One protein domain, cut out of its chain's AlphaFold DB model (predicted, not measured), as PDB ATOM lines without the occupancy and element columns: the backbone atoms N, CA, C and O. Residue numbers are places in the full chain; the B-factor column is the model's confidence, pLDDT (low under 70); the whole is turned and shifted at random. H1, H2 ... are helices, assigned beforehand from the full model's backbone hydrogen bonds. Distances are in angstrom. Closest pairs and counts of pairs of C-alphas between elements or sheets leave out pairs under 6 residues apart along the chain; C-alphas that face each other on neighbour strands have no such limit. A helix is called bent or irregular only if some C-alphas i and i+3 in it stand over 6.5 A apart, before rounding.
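What this domain is: This is residues 4 to 55 of the 55 residues of an uncharacterized protein of Duganella sp. CF517 (UniProt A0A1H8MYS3). A long helix, H1, meets a shorter one, H2, at a corner as an open V; H1's residues 4 to 20 stick out, and short H3 follows H2's far end. The 52 printed residues, all helix by class, have three named helices and no named strand. The whole is loose, radius of gyration of the C-alphas 13.7 A, and spans 40 by 26 by 14 A.

How they stand to each other: Start at H1, residues 4 to 25: it touches H2, residues 30 to 42, only at the corner, closest C-alphas Val 24 and Gly 30, 4.5 A, at a steep tilt of 54 degrees, opposite ways. H2 only just touches H3, residues 47 to 53, with 3 pairs of C-alphas within 8 A, the closest Val 37 and Ile 50, 6.2 A. H1 and H3 are apart. Every O i to N i+4 pair is within hydrogen-bond range in H1 and H2; in H3 1 of 3 is, and 3 of 4 O i to N i+3 pairs.

Where its parts are: Find C-alpha 4 at (165.949, 162.600, 158.497); H1 runs 31.5 A, H2 18.0 A. H3, 10.2 A, ends at C-alpha 53 (172.790, 175.290, 196.235), only just irregular: C-alphas 48 and 51 are 6.6 A apart.

The domain as a whole: The farthest C-alphas, Asp 4 and Ser 52, are 40.6 A apart. The printed part has no cut; both links are tight. Look for pLDDT under 70 at residues 28, 30 and 47 to 55.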
ATOM      1  N   ASP A   4     165.444 161.252 158.758       84.81
ATOM      2  CA  ASP A   4     165.949 162.600 158.497       84.81
ATOM      3  C   ASP A   4     165.706 163.547 159.675       84.81
ATOM      4  O   ASP A   4     166.599 164.296 160.065       84.81
ATOM      5  N   ALA A   5     164.541 163.446 160.323       86.94
ATOM      6  CA  ALA A   5     164.230 164.229 161.518       86.94
ATOM      7  C   ALA A   5     165.112 163.818 162.709       86.94
ATOM      8  O   ALA A   5     165.577 164.674 163.457       86.94
ATOM      9  N   ILE A   6     165.403 162.521 162.857       91.88
ATOM     10  CA  ILE A   6     166.316 162.015 163.893       91.88
ATOM     11  C   ILE A   6     167.741 162.525 163.660       91.88
ATOM     12  O   ILE A   6     168.392 162.962 164.604       91.88
ATOM     13  N   LYS A   7     168.220 162.508 162.410       88.50
ATOM     14  CA  LYS A   7     169.537 163.060 162.059       88.50
ATOM     15  C   LYS A   7     169.611 164.562 162.323       88.50
ATOM     16  O   LYS A   7     170.579 165.011 162.927       88.50
ATOM     17  N   GLY A   8     168.591 165.320 161.917       90.50
ATOM     18  CA  GLY A   8     168.511 166.756 162.188       90.50
ATOM     19  C   GLY A   8     168.534 167.058 163.686       90.50
ATOM     20  O   GLY A   8     169.330 167.877 164.138       90.50
ATOM     21  N   LEU A   9     167.737 166.329 164.471       93.38
ATOM     22  CA  LEU A   9     167.718 166.453 165.928       93.38
ATOM     23  C   LEU A   9     169.083 166.126 166.546       93.38
ATOM     24  O   LEU A   9     169.554 166.869 167.398       93.38
ATOM     25  N   LEU A  10     169.743 165.056 166.094       92.56
ATOM     26  CA  LEU A  10     171.076 164.669 166.566       92.56
ATOM     27  C   LEU A  10     172.123 165.758 166.323       92.56
ATOM     28  O   LEU A  10     172.929 166.024 167.209       92.56
ATOM     29  N   ILE A  11     172.098 166.403 165.155       93.38
ATOM     30  CA  ILE A  11     173.026 167.495 164.828       93.38
ATOM     31  C   ILE A  11     172.782 168.689 165.753       93.38
ATOM     32  O   ILE A  11     173.725 169.221 166.334       93.38
ATOM     33  N   VAL A  12     171.521 169.085 165.933       93.56
ATOM     34  CA  VAL A  12     171.166 170.208 166.813       93.56
ATOM     35  C   VAL A  12     171.561 169.918 168.259       93.56
ATOM     36  O   VAL A  12     172.172 170.764 168.908       93.56
ATOM     37  N   VAL A  13     171.276 168.708 168.749       93.62
ATOM     38  CA  VAL A  13     171.676 168.273 170.092       93.62
ATOM     39  C   VAL A  13     173.194 168.300 170.228       93.62
ATOM     40  O   VAL A  13     173.688 168.851 171.203       93.62
ATOM     41  N   ALA A  14     173.941 167.781 169.250       92.62
ATOM     42  CA  ALA A  14     175.401 167.784 169.276       92.62
ATOM     43  C   ALA A  14     175.989 169.205 169.330       92.62
ATOM     44  O   ALA A  14     176.884 169.463 170.134       92.62
ATOM     45  N   ILE A  15     175.462 170.140 168.531       93.69
ATOM     46  CA  ILE A  15     175.899 171.545 168.539       93.69
ATOM     47  C   ILE A  15     175.589 172.200 169.890       93.69
ATOM     48  O   ILE A  15     176.451 172.860 170.469       93.69
ATOM     49  N   ALA A  16     174.382 171.989 170.419       91.50
ATOM     50  CA  ALA A  16     173.992 172.518 171.722       91.50
ATOM     51  C   ALA A  16     174.892 171.982 172.848       91.50
ATOM     52  O   ALA A  16     175.309 172.739 173.723       91.50
ATOM     53  N   LEU A  17     175.240 170.694 172.798       88.75
ATOM     54  CA  LEU A  17     176.122 170.050 173.770       88.75
ATOM     55  C   LEU A  17     177.550 170.601 173.684       88.75
ATOM     56  O   LEU A  17     178.150 170.895 174.714       88.75
ATOM     57  N   ALA A  18     178.071 170.809 172.472       89.50
ATOM     58  CA  ALA A  18     179.384 171.414 172.262       89.50
ATOM     59  C   ALA A  18     179.455 172.849 172.813       89.50
ATOM     60  O   ALA A  18     180.415 173.197 173.497       89.50
ATOM     61  N   LEU A  19     178.420 173.661 172.577       87.00
ATOM     62  CA  LEU A  19     178.327 175.021 173.120       87.00
ATOM     63  C   LEU A  19     178.223 175.024 174.649       87.00
ATOM     64  O   LEU A  19     178.907 175.806 175.306       87.00
ATOM     65  N   ALA A  20     177.407 174.135 175.220       82.38
ATOM     66  CA  ALA A  20     177.257 174.011 176.665       82.38
ATOM     67  C   ALA A  20     178.577 173.604 177.338       82.38
ATOM     68  O   ALA A  20     178.984 174.225 178.317       82.38
ATOM     69  N   LEU A  21     179.280 172.610 176.789       80.88
ATOM     70  CA  LEU A  21     180.587 172.182 177.293       80.88
ATOM     71  C   LEU A  21     181.655 173.268 177.124       80.88
ATOM     72  O   LEU A  21     182.452 173.475 178.036       80.88
ATOM     73  N   GLY A  22     181.648 173.992 176.002       81.69
ATOM     74  CA  GLY A  22     182.553 175.120 175.774       81.69
ATOM     75  C   GLY A  22     182.352 176.242 176.792       81.69
ATOM     76  O   GLY A  22     183.316 176.709 177.391       81.69
ATOM     77  N   ALA A  23     181.100 176.622 177.064       78.25
ATOM     78  CA  ALA A  23     180.774 177.633 178.072       78.25
ATOM     79  C   ALA A  23     181.237 177.226 179.483       78.25
ATOM     80  O   ALA A  23     181.708 178.060 180.255       78.25
ATOM     81  N   VAL A  24     181.143 175.935 179.799       77.62
ATOM     82  CA  VAL A  24     181.559 175.363 181.087       77.62
ATOM     83  C   VAL A  24     183.079 175.300 181.203       77.62
ATOM     84  O   VAL A  24     183.615 175.604 182.260       77.62
ATOM     85  N   MET A  25     183.791 174.933 180.135       76.06
ATOM     86  CA  MET A  25     185.258 174.947 180.134       76.06
ATOM     87  C   MET A  25     185.834 176.360 180.256       76.06
ATOM     88  O   MET A  25     186.899 176.526 180.838       76.06
ATOM     89  N   LEU A  26     185.137 177.366 179.725       77.44
ATOM     90  CA  LEU A  26     185.535 178.772 179.814       77.44
ATOM     91  C   LEU A  26     185.240 179.414 181.179       77.44
ATOM     92  O   LEU A  26     185.593 180.571 181.385       77.44
ATOM     93  N   THR A  27     184.586 178.705 182.102       77.50
ATOM     94  CA  THR A  27     184.352 179.186 183.469       77.50
ATOM     95  C   THR A  27     185.292 178.484 184.447       77.50
ATOM     96  O   THR A  27     185.286 177.257 184.522       77.50
ATOM     97  N   ASP A  28     186.044 179.247 185.252       69.19
ATOM     98  CA  ASP A  28     187.016 178.715 186.229       69.19
ATOM     99  C   ASP A  28     186.409 177.682 187.201       69.19
ATOM    100  O   ASP A  28     187.035 176.679 187.537       69.19
ATOM    101  N   ASP A  29     185.144 177.868 187.592       71.75
ATOM    102  CA  ASP A  29     184.389 176.945 188.456       71.75
ATOM    103  C   ASP A  29     183.362 176.079 187.698       71.75
ATOM    104  O   ASP A  29     182.522 175.407 188.311       71.75
ATOM    105  N   GLY A  30     183.402 176.073 186.363       67.19
ATOM    106  CA  GLY A  30     182.381 175.451 185.519       67.19
ATOM    107  C   GLY A  30     182.198 173.960 185.800       67.19
ATOM    108  O   GLY A  30     181.071 173.496 185.964       67.19
ATOM    109  N   TRP A  31     183.291 173.209 185.963       72.81
ATOM    110  CA  TRP A  31     183.246 171.774 186.274       72.81
ATOM    111  C   TRP A  31     182.624 171.466 187.642       72.81
ATOM    112  O   TRP A  31     181.847 170.517 187.769       72.81
ATOM    113  N   ARG A  32     182.913 172.286 188.664       74.00
ATOM    114  CA  ARG A  32     182.311 172.150 190.004       74.00
ATOM    115  C   ARG A  32     180.820 172.465 189.971       74.00
ATOM    116  O   ARG A  32     180.028 171.707 190.534       74.00
ATOM    117  N   LYS A  33     180.425 173.535 189.272       73.44
ATOM    118  CA  LYS A  33     179.015 173.909 189.101       73.44
ATOM    119  C   LYS A  33     178.238 172.858 188.329       73.44
ATOM    120  O   LYS A  33     177.165 172.466 188.774       73.44
ATOM    121  N   LEU A  34     178.785 172.337 187.235       76.88
ATOM    122  CA  LEU A  34     178.118 171.314 186.433       76.88
ATOM    123  C   LEU A  34     177.968 170.003 187.208       76.88
ATOM    124  O   LEU A  34     176.886 169.424 187.208       76.88
ATOM    125  N   GLY A  35     178.998 169.584 187.950       76.00
ATOM    126  CA  GLY A  35     178.911 168.428 188.844       76.00
ATOM    127  C   GLY A  35     177.834 168.595 189.919       76.00
ATOM    128  O   GLY A  35     177.036 167.685 190.135       76.00
ATOM    129  N   CYS A  36     177.759 169.770 190.549       79.00
ATOM    130  CA  CYS A  36     176.738 170.078 191.549       79.00
ATOM    131  C   CYS A  36     175.324 170.098 190.943       79.00
ATOM    132  O   CYS A  36     174.421 169.457 191.477       79.00
ATOM    133  N   VAL A  37     175.145 170.745 189.787       79.31
ATOM    134  CA  VAL A  37     173.878 170.787 189.041       79.31
ATOM    135  C   VAL A  37     173.437 169.379 188.648       79.31
ATOM    136  O   VAL A  37     172.293 169.008 188.890       79.31
ATOM    137  N   PHE A  38     174.339 168.563 188.099       80.38
ATOM    138  CA  PHE A  38     174.038 167.190 187.695       80.38
ATOM    139  C   PHE A  38     173.624 166.327 188.891       80.38
ATOM    140  O   PHE A  38     172.643 165.590 188.817       80.38
ATOM    141  N   ARG A  39     174.325 166.461 190.023       78.94
ATOM    142  CA  ARG A  39     173.996 165.750 191.264       78.94
ATOM    143  C   ARG A  39     172.652 166.196 191.838       78.94
ATOM    144  O   ARG A  39     171.871 165.352 192.257       78.94
ATOM    145  N   ALA A  40     172.365 167.496 191.810       79.00
ATOM    146  CA  ALA A  40     171.099 168.054 192.269       79.00
ATOM    147  C   ALA A  40     169.923 167.588 191.394       79.00
ATOM    148  O   ALA A  40     168.897 167.168 191.926       79.00
ATOM    149  N   ILE A  41     170.091 167.564 190.066       79.31
ATOM    150  CA  ILE A  41     169.094 167.004 189.140       79.31
ATOM    151  C   ILE A  41     168.893 165.507 189.410       79.31
ATOM    152  O   ILE A  41     167.754 165.057 189.513       79.31
ATOM    153  N   ALA A  42     169.973 164.738 189.583       81.62
ATOM    154  CA  ALA A  42     169.899 163.304 189.880       81.62
ATOM    155  C   ALA A  42     169.200 163.001 191.219       81.62
ATOM    156  O   ALA A  42     168.572 161.957 191.361       81.62
ATOM    157  N   GLN A  43     169.282 163.917 192.187       80.06
ATOM    158  CA  GLN A  43     168.587 163.824 193.474       80.06
ATOM    159  C   GLN A  43     167.156 164.388 193.448       80.06
ATOM    160  O   GLN A  43     166.488 164.392 194.479       80.06
ATOM    161  N   GLY A  44     166.661 164.843 192.291       77.50
ATOM    162  CA  GLY A  44     165.294 165.353 192.142       77.50
ATOM    163  C   GLY A  44     165.091 166.771 192.684       77.50
ATOM    164  O   GLY A  44     163.960 167.172 192.953       77.50
ATOM    165  N   VAL A  45     166.164 167.547 192.848       78.25
ATOM    166  CA  VAL A  45     166.078 168.947 193.270       78.25
ATOM    167  C   VAL A  45     165.508 169.785 192.127       78.25
ATOM    168  O   VAL A  45     165.990 169.736 190.995       78.25
ATOM    169  N   ALA A  46     164.488 170.590 192.428       74.25
ATOM    170  CA  ALA A  46     163.900 171.509 191.461       74.25
ATOM    171  C   ALA A  46     164.968 172.451 190.883       74.25
ATOM    172  O   ALA A  46     165.724 173.067 191.635       74.25
ATOM    173  N   ILE A  47     164.986 172.615 189.553       66.44
ATOM    174  CA  ILE A  47     165.974 173.433 188.822       66.44
ATOM    175  C   ILE A  47     166.046 174.862 189.381       66.44
ATOM    176  O   ILE A  47     167.128 175.434 189.503       66.44
ATOM    177  N   SER A  48     164.903 175.395 189.824       69.50
ATOM    178  CA  SER A  48     164.777 176.700 190.479       69.50
ATOM    179  C   SER A  48     165.622 176.845 191.751       69.50
ATOM    180  O   SER A  48     165.993 177.958 192.109       69.50
ATOM    181  N   ASN A  49     165.941 175.739 192.429       66.12
ATOM    182  CA  ASN A  49     166.690 175.721 193.686       66.12
ATOM    183  C   ASN A  49     168.175 175.362 193.498       66.12
ATOM    184  O   ASN A  49     169.002 175.633 194.362       66.12
ATOM    185  N   ILE A  50     168.553 174.814 192.341       66.75
ATOM    186  CA  ILE A  50     169.945 174.438 192.053       66.75
ATOM    187  C   ILE A  50     170.866 175.663 192.081       66.75
ATOM    188  O   ILE A  50     172.002 175.574 192.533       66.75
ATOM    189  N   ARG A  51     170.369 176.833 191.667       68.44
ATOM    190  CA  ARG A  51     171.145 178.082 191.686       68.44
ATOM    191  C   ARG A  51     171.488 178.564 193.101       68.44
ATOM    192  O   ARG A  51     172.493 179.246 193.250       68.44
ATOM    193  N   SER A  52     170.671 178.232 194.105       68.38
ATOM    194  CA  SER A  52     170.934 178.587 195.509       68.38
ATOM    195  C   SER A  52     171.930 177.623 196.168       68.38
ATOM    196  O   SER A  52     172.677 178.019 197.056       68.38
ATOM    197  N   LEU A  53     171.960 176.371 195.697       65.06
ATOM    198  CA  LEU A  53     172.790 175.290 196.235       65.06
ATOM    199  C   LEU A  53     174.162 175.182 195.559       65.06
ATOM    200  O   LEU A  53     175.128 174.770 196.193       65.06
ATOM    201  N   CYS A  54     174.246 175.522 194.272       68.44
ATOM    202  CA  CYS A  54     175.432 175.340 193.435       68.44
ATOM    203  C   CYS A  54     176.060 176.681 193.011       68.44
ATOM    204  O   CYS A  54     176.407 176.850 191.836       68.44
ATOM    205  N   TYR A  55     176.167 177.640 193.940       61.97
ATOM    206  CA  TYR A  55     176.812 178.939 193.705       61.97
ATOM    207  C   TYR A  55     178.300 178.937 194.052       61.97
ATOM    208  O   TYR A  55     178.661 178.386 195.114       61.97
TER     209      TYR A  55